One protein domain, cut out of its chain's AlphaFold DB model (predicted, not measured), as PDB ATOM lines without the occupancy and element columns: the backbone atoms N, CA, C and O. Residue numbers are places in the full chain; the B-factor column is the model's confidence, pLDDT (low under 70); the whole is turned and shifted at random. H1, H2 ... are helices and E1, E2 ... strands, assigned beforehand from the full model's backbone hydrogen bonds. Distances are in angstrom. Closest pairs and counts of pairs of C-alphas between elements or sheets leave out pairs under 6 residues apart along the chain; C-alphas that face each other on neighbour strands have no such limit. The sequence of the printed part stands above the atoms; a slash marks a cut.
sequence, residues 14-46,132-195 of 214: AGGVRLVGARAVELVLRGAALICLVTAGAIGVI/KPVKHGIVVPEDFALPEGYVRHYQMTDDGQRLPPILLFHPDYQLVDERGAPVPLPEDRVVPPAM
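What this domain is: This is residues 14 to 46 and 132 to 195 of the 214 residues of an uncharacterized protein of Deltaproteobacteria bacterium (UniProt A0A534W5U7). One long straight helix, H1, sticks out with residues 26 to 46 from a small loose body of two antiparallel strand pairs, E1 with E4 beside the helix's first residues and the longer hairpin E2 and E3 beyond them, together with long loops. The printed part has 97 residues with one named helix and four named strands, in the order E1, H1, E2, E3, E4. The class is mixed, helices and strands, with 48 residues, under half, in named elements. The whole is extended, a rod with a radius of gyration of the C-alphas of 19.9 A and spans of 71 by 33 by 21 A.

Where its parts are: E1 is residues 18 to 21, with C-alpha 18 at (3.571, -38.601, 18.622). H1 is residues 22 to 46, 37.4 A long, with C-alpha 46 at (43.746, -42.733, 3.267). E2 is residues 150 to 156, 19.8 A long, and E3 is residues 162 to 169, 20.5 A long. E4 is residues 173 to 176, ending with C-alpha 176 at (5.623, -43.270, 17.925).

How they stand to each other: E1 and E4 are antiparallel neighbours at 149 degrees, with N 18 and O 176 within hydrogen-bond range at 2.8 A. A tight link joins E1 to H1, in which 20 of 21 O i to N i+4 pairs are within hydrogen-bond range. The closest C-alphas of H1 and E4 are those of Ala 22 and Tyr 173, 6.3 A apart. E2 and E3 form an antiparallel hairpin at 151 degrees, with N 151 and O 168 at 2.9 A. E3 and E4 meet only through their link. E1 is apart from E2 and E3.

The domain as a whole: The two C-alphas farthest apart, those of Ile 46 and Asp 159, are 71.9 A apart. Residues 47 to 131 are not printed, and C-alphas 46 and 132 are 60.6 A apart across the cut. Residues 132 to 149 and 177 to 195 hold no named element. Model confidence is under 70 in residues 14 to 33, 36 and 39 to 46.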
ATOM      1  N   ALA A  14      -2.373 -36.225  25.327       41.16
ATOM      2  CA  ALA A  14      -2.110 -36.751  26.675       41.16
ATOM      3  C   ALA A  14      -2.021 -38.295  26.805       41.16
ATOM      4  O   ALA A  14      -2.086 -38.824  27.911       41.16
ATOM      5  N   GLY A  15      -1.870 -39.014  25.691       45.91
ATOM      6  CA  GLY A  15      -1.575 -40.448  25.625       45.91
ATOM      7  C   GLY A  15      -0.161 -40.759  25.130       45.91
ATOM      8  O   GLY A  15       0.141 -41.913  24.845       45.91
ATOM      9  N   GLY A  16       0.692 -39.746  24.968       47.28
ATOM     10  CA  GLY A  16       2.107 -39.951  24.696       47.28
ATOM     11  C   GLY A  16       2.458 -40.384  23.271       47.28
ATOM     12  O   GLY A  16       3.627 -40.547  22.940       47.28
ATOM     13  N   VAL A  17       1.463 -40.532  22.399       53.25
ATOM     14  CA  VAL A  17       1.679 -40.921  21.009       53.25
ATOM     15  C   VAL A  17       1.997 -39.679  20.179       53.25
ATOM     16  O   VAL A  17       1.158 -38.793  20.021       53.25
ATOM     17  N   ARG A  18       3.210 -39.606  19.626       57.34
ATOM     18  CA  ARG A  18       3.571 -38.601  18.622       57.34
ATOM     19  C   ARG A  18       3.358 -39.171  17.223       57.34
ATOM     20  O   ARG A  18       3.564 -40.352  16.960       57.34
ATOM     21  N   LEU A  19       2.952 -38.300  16.312       61.09
ATOM     22  CA  LEU A  19       2.724 -38.620  14.911       61.09
ATOM     23  C   LEU A  19       3.883 -38.058  14.104       61.09
ATOM     24  O   LEU A  19       4.111 -36.846  14.099       61.09
ATOM     25  N   VAL A  20       4.634 -38.928  13.435       61.59
ATOM     26  CA  VAL A  20       5.695 -38.495  12.525       61.59
ATOM     27  C   VAL A  20       5.177 -38.644  11.100       61.59
ATOM     28  O   VAL A  20       4.910 -39.752  10.638       61.59
ATOM     29  N   GLY A  21       5.011 -37.516  10.404       50.66
ATOM     30  CA  GLY A  21       4.675 -37.516   8.982       50.66
ATOM     31  C   GLY A  21       5.856 -38.005   8.137       50.66
ATOM     32  O   GLY A  21       7.004 -37.633   8.397       50.66
ATOM     33  N   ALA A  22       5.578 -38.790   7.092       57.00
ATOM     34  CA  ALA A  22       6.569 -39.437   6.216       57.00
ATOM     35  C   ALA A  22       7.685 -38.516   5.665       57.00
ATOM     36  O   ALA A  22       8.794 -38.973   5.393       57.00
ATOM     37  N   ARG A  23       7.452 -37.199   5.567       55.09
ATOM     38  CA  ARG A  23       8.470 -36.222   5.129       55.09
ATOM     39  C   ARG A  23       9.654 -36.075   6.089       55.09
ATOM     40  O   ARG A  23      10.737 -35.688   5.659       55.09
ATOM     41  N   ALA A  24       9.471 -36.380   7.372       52.91
ATOM     42  CA  ALA A  24      10.551 -36.317   8.352       52.91
ATOM     43  C   ALA A  24      11.536 -37.490   8.194       52.91
ATOM     44  O   ALA A  24      12.742 -37.300   8.340       52.91
ATOM     45  N   VAL A  25      11.045 -38.677   7.816       50.72
ATOM     46  CA  VAL A  25      11.879 -39.871   7.585       50.72
ATOM     47  C   VAL A  25      12.773 -39.682   6.361       50.72
ATOM     48  O   VAL A  25      13.957 -40.004   6.412       50.72
ATOM     49  N   GLU A  26      12.250 -39.090   5.285       54.06
ATOM     50  CA  GLU A  26      13.021 -38.840   4.062       54.06
ATOM     51  C   GLU A  26      14.205 -37.880   4.295       54.06
ATOM     52  O   GLU A  26      15.292 -38.082   3.751       54.06
ATOM     53  N   LEU A  27      14.033 -36.872   5.156       56.31
ATOM     54  CA  LEU A  27      15.100 -35.940   5.538       56.31
ATOM     55  C   LEU A  27      16.177 -36.600   6.412       56.31
ATOM     56  O   LEU A  27      17.366 -36.362   6.192       56.31
ATOM     57  N   VAL A  28      15.789 -37.469   7.352       59.81
ATOM     58  CA  VAL A  28      16.741 -38.213   8.199       59.81
ATOM     59  C   VAL A  28      17.530 -39.233   7.374       59.81
ATOM     60  O   VAL A  28      18.751 -39.319   7.513       59.81
ATOM     61  N   LEU A  29      16.869 -39.957   6.463       59.94
ATOM     62  CA  LEU A  29      17.519 -40.955   5.610       59.94
ATOM     63  C   LEU A  29      18.531 -40.311   4.649       59.94
ATOM     64  O   LEU A  29      19.642 -40.815   4.484       59.94
ATOM     65  N   ARG A  30      18.180 -39.157   4.060       63.09
ATOM     66  CA  ARG A  30      19.093 -38.377   3.208       63.09
ATOM     67  C   ARG A  30      20.281 -37.820   3.997       63.09
ATOM     68  O   ARG A  30      21.402 -37.861   3.498       63.09
ATOM     69  N   GLY A  31      20.059 -37.353   5.229       57.97
ATOM     70  CA  GLY A  31      21.128 -36.890   6.119       57.97
ATOM     71  C   GLY A  31      22.115 -38.002   6.488       57.97
ATOM     72  O   GLY A  31      23.326 -37.820   6.367       57.97
ATOM     73  N   ALA A  32      21.609 -39.181   6.860       65.06
ATOM     74  CA  ALA A  32      22.436 -40.342   7.189       65.06
ATOM     75  C   ALA A  32      23.230 -40.865   5.976       65.06
ATOM     76  O   ALA A  32      24.419 -41.162   6.099       65.06
ATOM     77  N   ALA A  33      22.617 -40.915   4.788       65.25
ATOM     78  CA  ALA A  33      23.293 -41.331   3.558       65.25
ATOM     79  C   ALA A  33      24.463 -40.402   3.187       65.25
ATOM     80  O   ALA A  33      25.520 -40.876   2.767       65.25
ATOM     81  N   LEU A  34      24.310 -39.090   3.394       70.50
ATOM     82  CA  LEU A  34      25.356 -38.107   3.111       70.50
ATOM     83  C   LEU A  34      26.543 -38.241   4.083       70.50
ATOM     84  O   LEU A  34      27.694 -38.179   3.658       70.50
ATOM     85  N   ILE A  35      26.280 -38.528   5.364       72.69
ATOM     86  CA  ILE A  35      27.320 -38.798   6.374       72.69
ATOM     87  C   ILE A  35      28.093 -40.091   6.055       72.69
ATOM     88  O   ILE A  35      29.326 -40.110   6.140       72.69
ATOM     89  N   CYS A  36      27.407 -41.158   5.630       68.88
ATOM     90  CA  CYS A  36      28.057 -42.404   5.207       68.88
ATOM     91  C   CYS A  36      28.945 -42.209   3.967       68.88
ATOM     92  O   CYS A  36      30.034 -42.775   3.888       68.88
ATOM     93  N   LEU A  37      28.520 -41.381   3.010       73.19
ATOM     94  CA  LEU A  37      29.289 -41.133   1.788       73.19
ATOM     95  C   LEU A  37      30.554 -40.306   2.075       73.19
ATOM     96  O   LEU A  37      31.628 -40.625   1.566       73.19
ATOM     97  N   VAL A  38      30.462 -39.306   2.959       73.50
ATOM     98  CA  VAL A  38      31.621 -38.507   3.399       73.50
ATOM     99  C   VAL A  38      32.630 -39.357   4.175       73.50
ATOM    100  O   VAL A  38      33.832 -39.269   3.928       73.50
ATOM    101  N   THR A  39      32.164 -40.223   5.078       63.94
ATOM    102  CA  THR A  39      33.051 -41.110   5.852       63.94
ATOM    103  C   THR A  39      33.708 -42.184   4.978       63.94
ATOM    104  O   THR A  39      34.911 -42.411   5.105       63.94
ATOM    105  N   ALA A  40      32.983 -42.782   4.027       64.50
ATOM    106  CA  ALA A  40      33.560 -43.718   3.058       64.50
ATOM    107  C   ALA A  40      34.598 -43.046   2.136       64.50
ATOM    108  O   ALA A  40      35.667 -43.611   1.898       64.50
ATOM    109  N   GLY A  41      34.325 -41.820   1.673       63.69
ATOM    110  CA  GLY A  41      35.269 -41.031   0.878       63.69
ATOM    111  C   GLY A  41      36.565 -40.726   1.634       63.69
ATOM    112  O   GLY A  41      37.652 -40.915   1.092       63.69
ATOM    113  N   ALA A  42      36.467 -40.342   2.911       61.72
ATOM    114  CA  ALA A  42      37.634 -40.090   3.758       61.72
ATOM    115  C   ALA A  42      38.494 -41.353   3.977       61.72
ATOM    116  O   ALA A  42      39.723 -41.279   3.936       61.72
ATOM    117  N   ILE A  43      37.872 -42.526   4.147       60.62
ATOM    118  CA  ILE A  43      38.584 -43.807   4.300       60.62
ATOM    119  C   ILE A  43      39.266 -44.230   2.986       60.62
ATOM    120  O   ILE A  43      40.391 -44.735   3.015       60.62
ATOM    121  N   GLY A  44      38.624 -43.993   1.838       58.47
ATOM    122  CA  GLY A  44      39.178 -44.300   0.518       58.47
ATOM    123  C   GLY A  44      40.460 -43.522   0.207       58.47
ATOM    124  O   GLY A  44      41.434 -44.112  -0.254       58.47
ATOM    125  N   VAL A  45      40.505 -42.226   0.536       61.62
ATOM    126  CA  VAL A  45      41.683 -41.368   0.294       61.62
ATOM    127  C   VAL A  45      42.888 -41.792   1.145       61.62
ATOM    128  O   VAL A  45      44.019 -41.749   0.669       61.62
ATOM    129  N   ILE A  46      42.666 -42.275   2.372       58.81
ATOM    130  CA  ILE A  46      43.746 -42.733   3.267       58.81
ATOM    131  C   ILE A  46      44.332 -44.084   2.815       58.81
ATOM    132  O   ILE A  46      45.505 -44.364   3.060       58.81
ATOM    133  N   LYS A 132     -15.442 -59.761   0.977       70.25
ATOM    134  CA  LYS A 132     -14.487 -59.455   2.041       70.25
ATOM    135  C   LYS A 132     -15.298 -59.135   3.303       70.25
ATOM    136  O   LYS A 132     -16.162 -58.260   3.214       70.25
ATOM    137  N   PRO A 133     -15.052 -59.816   4.435       79.75
ATOM    138  CA  PRO A 133     -15.748 -59.521   5.676       79.75
ATOM    139  C   PRO A 133     -15.649 -58.034   6.008       79.75
ATOM    140  O   PRO A 133     -14.592 -57.419   5.831       79.75
ATOM    141  N   VAL A 134     -16.751 -57.464   6.488       87.56
ATOM    142  CA  VAL A 134     -16.769 -56.089   6.990       87.56
ATOM    143  C   VAL A 134     -15.791 -55.985   8.159       87.56
ATOM    144  O   VAL A 134     -15.796 -56.824   9.061       87.56
ATOM    145  N   LYS A 135     -14.955 -54.945   8.164       88.81
ATOM    146  CA  LYS A 135     -14.023 -54.692   9.263       88.81
ATOM    147  C   LYS A 135     -14.784 -54.251  10.511       88.81
ATOM    148  O   LYS A 135     -15.545 -53.282  10.462       88.81
ATOM    149  N   HIS A 136     -14.511 -54.925  11.621       89.69
ATOM    150  CA  HIS A 136     -14.903 -54.499  12.961       89.69
ATOM    151  C   HIS A 136     -14.017 -53.329  13.410       89.69
ATOM    152  O   HIS A 136     -12.823 -53.345  13.130       89.69
ATOM    153  N   GLY A 137     -14.560 -52.327  14.107       91.31
ATOM    154  CA  GLY A 137     -13.766 -51.193  14.600       91.31
ATOM    155  C   GLY A 137     -14.570 -50.125  15.341       91.31
ATOM    156  O   GLY A 137     -15.789 -50.234  15.471       91.31
ATOM    157  N   ILE A 138     -13.886 -49.081  15.829       93.00
ATOM    158  CA  ILE A 138     -14.535 -47.945  16.505       93.00
ATOM    159  C   ILE A 138     -15.305 -47.110  15.484       93.00
ATOM    160  O   ILE A 138     -14.711 -46.595  14.541       93.00
ATOM    161  N   VAL A 139     -16.606 -46.944  15.696       94.06
ATOM    162  CA  VAL A 139     -17.473 -46.068  14.908       94.06
ATOM    163  C   VAL A 139     -17.112 -44.614  15.176       94.06
ATOM    164  O   VAL A 139     -17.078 -44.167  16.322       94.06
ATOM    165  N   VAL A 140     -16.893 -43.862  14.103       92.56
ATOM    166  CA  VAL A 140     -16.543 -42.443  14.164       92.56
ATOM    167  C   VAL A 140     -17.765 -41.602  13.795       92.56
ATOM    168  O   VAL A 140     -18.264 -41.728  12.679       92.56
ATOM    169  N   PRO A 141     -18.242 -40.705  14.673       91.62
ATOM    170  CA  PRO A 141     -19.270 -39.738  14.300       91.62
ATOM    171  C   PRO A 141     -18.806 -38.831  13.152       91.62
ATOM    172  O   PRO A 141     -17.631 -38.456  13.073       91.62
ATOM    173  N   GLU A 142     -19.718 -38.434  12.267       87.69
ATOM    174  CA  GLU A 142     -19.381 -37.534  11.154       87.69
ATOM    175  C   GLU A 142     -18.941 -36.148  11.653       87.69
ATOM    176  O   GLU A 142     -17.987 -35.583  11.123       87.69
ATOM    177  N   ASP A 143     -19.520 -35.680  12.761       88.12
ATOM    178  CA  ASP A 143     -19.261 -34.352  13.335       88.12
ATOM    179  C   ASP A 143     -17.948 -34.244  14.138       88.12
ATOM    180  O   ASP A 143     -17.554 -33.158  14.561       88.12
ATOM    181  N   PHE A 144     -17.249 -35.358  14.389       88.31
ATOM    182  CA  PHE A 144     -16.055 -35.358  15.243       88.31
ATOM    183  C   PHE A 144     -14.784 -34.974  14.467       88.31
ATOM    184  O   PHE A 144     -14.347 -35.696  13.579       88.31
ATOM    185  N   ALA A 145     -14.108 -33.875  14.788       89.19
ATOM    186  CA  ALA A 145     -12.835 -33.568  14.129       89.19
ATOM    187  C   ALA A 145     -11.765 -34.618  14.498       89.19
ATOM    188  O   ALA A 145     -11.374 -34.727  15.658       89.19
ATOM    189  N   LEU A 146     -11.298 -35.398  13.517       89.25
ATOM    190  CA  LEU A 146     -10.260 -36.400  13.754       89.25
ATOM    191  C   LEU A 146      -8.881 -35.735  13.848       89.25
ATOM    192  O   LEU A 146      -8.574 -34.881  13.010       89.25
ATOM    193  N   PRO A 147      -8.038 -36.144  14.813       89.19
ATOM    194  CA  PRO A 147      -6.633 -35.766  14.819       89.19
ATOM    195  C   PRO A 147      -5.907 -36.281  13.572       89.19
ATOM    196  O   PRO A 147      -6.355 -37.226  12.914       89.19
ATOM    197  N   GLU A 148      -4.751 -35.689  13.271       87.25
ATOM    198  CA  GLU A 148      -3.858 -36.227  12.243       87.25
ATOM    199  C   GLU A 148      -3.470 -37.681  12.559       87.25
ATOM    200  O   GLU A 148      -3.534 -38.127  13.702       87.25
ATOM    201  N   GLY A 149      -3.102 -38.456  11.539       88.94
ATOM    202  CA  GLY A 149      -2.770 -39.871  11.723       88.94
ATOM    203  C   GLY A 149      -3.962 -40.817  11.859       88.94
ATOM    204  O   GLY A 149      -3.757 -42.030  11.868       88.94
ATOM    205  N   TYR A 150      -5.188 -40.297  11.883       91.88
ATOM    206  CA  TYR A 150      -6.417 -41.083  11.872       91.88
ATOM    207  C   TYR A 150      -7.265 -40.768  10.644       91.88
ATOM    208  O   TYR A 150      -7.296 -39.638  10.158       91.88
ATOM    209  N   VAL A 151      -7.985 -41.771  10.143       93.38
ATOM    210  CA  VAL A 151      -8.886 -41.626   8.996       93.38
ATOM    211  C   VAL A 151     -10.204 -42.354   9.224       93.38
ATOM    212  O   VAL A 151     -10.271 -43.375   9.911       93.38
ATOM    213  N   ARG A 152     -11.263 -41.828   8.601       94.00
ATOM    214  CA  ARG A 152     -12.558 -42.508   8.500       94.00
ATOM    215  C   ARG A 152     -12.532 -43.476   7.335       94.00
ATOM    216  O   ARG A 152     -12.273 -43.069   6.204       94.00
ATOM    217  N   HIS A 153     -12.866 -44.728   7.595       93.06
ATOM    218  CA  HIS A 153     -13.075 -45.717   6.553       93.06
ATOM    219  C   HIS A 153     -14.560 -46.042   6.430       93.06
ATOM    220  O   HIS A 153     -15.159 -46.597   7.349       93.06
ATOM    221  N   TYR A 154     -15.145 -45.690   5.288       93.19
ATOM    222  CA  TYR A 154     -16.528 -46.017   4.962       93.19
ATOM    223  C   TYR A 154     -16.597 -47.412   4.354       93.19
ATOM    224  O   TYR A 154     -15.819 -47.744   3.458       93.19
ATOM    225  N   GLN A 155     -17.547 -48.206   4.834       91.31
ATOM    226  CA  GLN A 155     -17.781 -49.569   4.376       91.31
ATOM    227  C   GLN A 155     -19.227 -49.708   3.900       91.31
ATOM    228  O   GLN A 155     -20.110 -48.959   4.322       91.31
ATOM    229  N   MET A 156     -19.463 -50.669   3.016       88.44
ATOM    230  CA  MET A 156     -20.798 -51.071   2.579       88.44
ATOM    231  C   MET A 156     -20.972 -52.570   2.809       88.44
ATOM    232  O   MET A 156     -19.997 -53.317   2.714       88.44
ATOM    233  N   THR A 157     -22.198 -52.989   3.117       85.31
ATOM    234  CA  THR A 157     -22.592 -54.402   3.126       85.31
ATOM    235  C   THR A 157     -22.825 -54.911   1.704       85.31
ATOM    236  O   THR A 157     -22.903 -54.124   0.756       85.31
ATOM    237  N   ASP A 158     -22.954 -56.231   1.561       79.44
ATOM    238  CA  ASP A 158     -23.299 -56.880   0.288       79.44
ATOM    239  C   ASP A 158     -24.658 -56.410  -0.256       79.44
ATOM    240  O   ASP A 158     -24.802 -56.151  -1.447       79.44
ATOM    241  N   ASP A 159     -25.616 -56.155   0.640       80.19
ATOM    242  CA  ASP A 159     -26.942 -55.607   0.314       80.19
ATOM    243  C   ASP A 159     -26.905 -54.137  -0.152       80.19
ATOM    244  O   ASP A 159     -27.943 -53.519  -0.394       80.19
ATOM    245  N   GLY A 160     -25.714 -53.534  -0.232       84.56
ATOM    246  CA  GLY A 160     -25.517 -52.138  -0.609       84.56
ATOM    247  C   GLY A 160     -25.823 -51.136   0.507       84.56
ATOM    248  O   GLY A 160     -25.864 -49.928   0.249       84.56
ATOM    249  N   GLN A 161     -26.019 -51.591   1.751       87.88
ATOM    250  CA  GLN A 161     -26.237 -50.687   2.879       87.88
ATOM    251  C   GLN A 161     -24.915 -50.044   3.307       87.88
ATOM    252  O   GLN A 161     -23.906 -50.717   3.516       87.88
ATOM    253  N   ARG A 162     -24.910 -48.715   3.456       89.75
ATOM    254  CA  ARG A 162     -23.756 -47.989   4.003       89.75
ATOM    255  C   ARG A 162     -23.670 -48.220   5.503       89.75
ATOM    256  O   ARG A 162     -24.618 -47.930   6.226       89.75
ATOM    257  N   LEU A 163     -22.513 -48.679   5.956       90.50
ATOM    258  CA  LEU A 163     -22.225 -48.820   7.373       90.50
ATOM    259  C   LEU A 163     -21.627 -47.530   7.939       90.50
ATOM    260  O   LEU A 163     -20.988 -46.769   7.201       90.50
ATOM    261  N   PRO A 164     -21.783 -47.297   9.255       92.62
ATOM    262  CA  PRO A 164     -21.072 -46.227   9.936       92.62
ATOM    263  C   PRO A 164     -19.557 -46.327   9.691       92.62
ATOM    264  O   PRO A 164     -19.011 -47.437   9.685       92.62
ATOM    265  N   PRO A 165     -18.858 -45.197   9.492       93.75
ATOM    266  CA  PRO A 165     -17.429 -45.222   9.242       93.75
ATOM    267  C   PRO A 165     -16.674 -45.701  10.478       93.75
ATOM    268  O   PRO A 165     -16.989 -45.314  11.606       93.75
ATOM    269  N   ILE A 166     -15.638 -46.502  10.250       93.94
ATOM    270  CA  ILE A 166     -14.750 -46.982  11.308       93.94
ATOM    271  C   ILE A 166     -13.437 -46.198  11.335       93.94
ATOM    272  O   ILE A 166     -13.000 -45.647  10.319       93.94
ATOM    273  N   LEU A 167     -12.806 -46.164  12.505       94.06
ATOM    274  CA  LEU A 167     -11.531 -45.501  12.728       94.06
ATOM    275  C   LEU A 167     -10.364 -46.384  12.280       94.06
ATOM    276  O   LEU A 167     -10.158 -47.477  12.812       94.06
ATOM    277  N   LEU A 168      -9.571 -45.879  11.337       94.50
ATOM    278  CA  LEU A 168      -8.316 -46.490  10.900       94.50
ATOM    279  C   LEU A 168      -7.135 -45.562  11.174       94.50
ATOM    280  O   LEU A 168      -7.273 -44.337  11.194       94.50
ATOM    281  N   PHE A 169      -5.957 -46.161  11.305       92.69
ATOM    282  CA  PHE A 169      -4.700 -45.432  11.238       92.69
ATOM    283  C   PHE A 169      -4.421 -44.971   9.806       92.69
ATOM    284  O   PHE A 169      -4.618 -45.711   8.835       92.69
ATOM    285  N   HIS A 170      -3.947 -43.737   9.669       91.88
ATOM    286  CA  HIS A 170      -3.555 -43.177   8.387       91.88
ATOM    287  C   HIS A 170      -2.345 -43.944   7.832       91.88
ATOM    288  O   HIS A 170      -1.373 -44.151   8.557       91.88
ATOM    289  N   PRO A 171      -2.351 -44.346   6.547       88.25
ATOM    290  CA  PRO A 171      -1.302 -45.194   5.984       88.25
ATOM    291  C   PRO A 171       0.097 -44.571   5.990       88.25
ATOM    292  O   PRO A 171       1.077 -45.300   6.110       88.25
ATOM    293  N   ASP A 172       0.167 -43.246   5.860       86.56
ATOM    294  CA  ASP A 172       1.426 -42.494   5.752       86.56
ATOM    295  C   ASP A 172       1.966 -41.944   7.084       86.56
ATOM    296  O   ASP A 172       2.996 -41.266   7.094       86.56
ATOM    297  N   TYR A 173       1.275 -42.188   8.204       84.50
ATOM    298  CA  TYR A 173       1.737 -41.756   9.524       84.50
ATOM    299  C   TYR A 173       2.251 -42.944  10.322       84.50
ATOM    300  O   TYR A 173       1.637 -44.010  10.357       84.50
ATOM    301  N   GLN A 174       3.365 -42.727  11.014       85.19
ATOM    302  CA  GLN A 174       3.881 -43.678  11.983       85.19
ATOM    303  C   GLN A 174       3.538 -43.193  13.388       85.19
ATOM    304  O   GLN A 174       3.889 -42.070  13.764       85.19
ATOM    305  N   LEU A 175       2.843 -44.038  14.154       83.56
ATOM    306  CA  LEU A 175       2.671 -43.818  15.584       83.56
ATOM    307  C   LEU A 175       4.010 -44.074  16.264       83.56
ATOM    308  O   LEU A 175       4.590 -45.149  16.109       83.56
ATOM    309  N   VAL A 176       4.487 -43.098  17.024       84.81
ATOM    310  CA  VAL A 176       5.623 -43.270  17.925       84.81
ATOM    311  C   VAL A 176       5.179 -42.982  19.354       84.81
ATOM    312  O   VAL A 176       4.272 -42.184  19.566       84.81
ATOM    313  N   ASP A 177       5.777 -43.649  20.330       82.94
ATOM    314  CA  ASP A 177       5.499 -43.436  21.748       82.94
ATOM    315  C   ASP A 177       6.192 -42.168  22.291       82.94
ATOM    316  O   ASP A 177       6.840 -41.409  21.560       82.94
ATOM    317  N   GLU A 178       6.097 -41.946  23.604       81.06
ATOM    318  CA  GLU A 178       6.707 -40.790  24.280       81.06
ATOM    319  C   GLU A 178       8.229 -40.752  24.144       81.06
ATOM    320  O   GLU A 178       8.846 -39.690  24.232       81.06
ATOM    321  N   ARG A 179       8.837 -41.921  23.930       80.81
ATOM    322  CA  ARG A 179      10.277 -42.127  23.790       80.81
ATOM    323  C   ARG A 179      10.710 -42.058  22.324       80.81
ATOM    324  O   ARG A 179      11.896 -42.208  22.038       80.81
ATOM    325  N   GLY A 180       9.775 -41.809  21.405       80.69
ATOM    326  CA  GLY A 180      10.010 -41.777  19.967       80.69
ATOM    327  C   GLY A 180      10.186 -43.160  19.339       80.69
ATOM    328  O   GLY A 180      10.604 -43.243  18.185       80.69
ATOM    329  N   ALA A 181       9.886 -44.242  20.063       83.94
ATOM    330  CA  ALA A 181       9.920 -45.592  19.521       83.94
ATOM    331  C   ALA A 181       8.640 -45.872  18.715       83.94
ATOM    332  O   ALA A 181       7.552 -45.484  19.144       83.94
ATOM    333  N   PRO A 182       8.729 -46.540  17.553       85.31
ATOM    334  CA  PRO A 182       7.556 -46.855  16.747       85.31
ATOM    335  C   PRO A 182       6.625 -47.820  17.488       85.31
ATOM    336  O   PRO A 182       7.050 -48.870  17.969       85.31
ATOM    337  N   VAL A 183       5.341 -47.472  17.544       84.94
ATOM    338  CA  VAL A 183       4.292 -48.318  18.116       84.94
ATOM    339  C   VAL A 183       3.864 -49.340  17.058       84.94
ATOM    340  O   VAL A 183       3.565 -48.946  15.925       84.94
ATOM    341  N   PRO A 184       3.829 -50.649  17.379       86.06
ATOM    342  CA  PRO A 184       3.369 -51.660  16.440       86.06
ATOM    343  C   PRO A 184       1.893 -51.435  16.106       86.06
ATOM    344  O   PRO A 184       1.032 -51.386  16.986       86.06
ATOM    345  N   LEU A 185       1.618 -51.292  14.813       87.56
ATOM    346  CA  LEU A 185       0.275 -51.135  14.272       87.56
ATOM    347  C   LEU A 185      -0.352 -52.513  14.013       87.56
ATOM    348  O   LEU A 185       0.353 -53.418  13.559       87.56
ATOM    349  N   PRO A 186      -1.668 -52.670  14.226       87.50
ATOM    350  CA  PRO A 186      -2.404 -53.844  13.768       87.50
ATOM    351  C   PRO A 186      -2.298 -54.031  12.248       87.50
ATOM    352  O   PRO A 186      -2.237 -53.053  11.496       87.50
ATOM    353  N   GLU A 187      -2.326 -55.282  11.779       87.12
ATOM    354  CA  GLU A 187      -2.228 -55.609  10.345       87.12
ATOM    355  C   GLU A 187      -3.386 -55.021   9.525       87.12
ATOM    356  O   GLU A 187      -3.198 -54.529   8.411       87.12
ATOM    357  N   ASP A 188      -4.592 -55.016  10.095       87.31
ATOM    358  CA  ASP A 188      -5.803 -54.466   9.485       87.31
ATOM    359  C   ASP A 188      -5.880 -52.927   9.537       87.31
ATOM    360  O   ASP A 188      -6.745 -52.327   8.874       87.31
ATOM    361  N   ARG A 189      -4.950 -52.315  10.290       90.81
ATOM    362  CA  ARG A 189      -4.837 -50.889  10.631       90.81
ATOM    363  C   ARG A 189      -6.068 -50.309  11.322       90.81
ATOM    364  O   ARG A 189      -6.230 -49.087  11.349       90.81
ATOM    365  N   VAL A 190      -6.934 -51.159  11.863       92.25
ATOM    366  CA  VAL A 190      -8.084 -50.721  12.650       92.25
ATOM    367  C   VAL A 190      -7.582 -50.236  14.001       92.25
ATOM    368  O   VAL A 190      -6.733 -50.866  14.628       92.25
ATOM    369  N   VAL A 191      -8.106 -49.101  14.462       91.00
ATOM    370  CA  VAL A 191      -7.704 -48.552  15.756       91.00
ATOM    371  C   VAL A 191      -8.368 -49.343  16.886       91.00
ATOM    372  O   VAL A 191      -9.602 -49.374  16.959       91.00
ATOM    373  N   PRO A 192      -7.588 -49.966  17.788       89.75
ATOM    374  CA  PRO A 192      -8.145 -50.641  18.948       89.75
ATOM    375  C   PRO A 192      -8.671 -49.619  19.971       89.75
ATOM    376  O   PRO A 192      -8.147 -48.505  20.051       89.75
ATOM    377  N   PRO A 193      -9.638 -49.996  20.832       87.50
ATOM    378  CA  PRO A 193     -10.207 -49.096  21.842       87.50
ATOM    379  C   PRO A 193      -9.171 -48.429  22.758       87.50
ATOM    380  O   PRO A 193      -9.352 -47.284  23.155       87.50
ATOM    381  N   ALA A 194      -8.066 -49.117  23.058       86.12
ATOM    382  CA  ALA A 194      -6.992 -48.600  23.909       86.12
ATOM    383  C   ALA A 194      -6.179 -47.453  23.275       86.12
ATOM    384  O   ALA A 194      -5.514 -46.717  23.994       86.12
ATOM    385  N   MET A 195      -6.221 -47.304  21.945       85.44
ATOM    386  CA  MET A 195      -5.511 -46.259  21.190       85.44
ATOM    387  C   MET A 195      -6.483 -45.261  20.549       85.44
ATOM    388  O   MET A 195      -6.117 -44.534  19.628       85.44
TER     389      MET A 195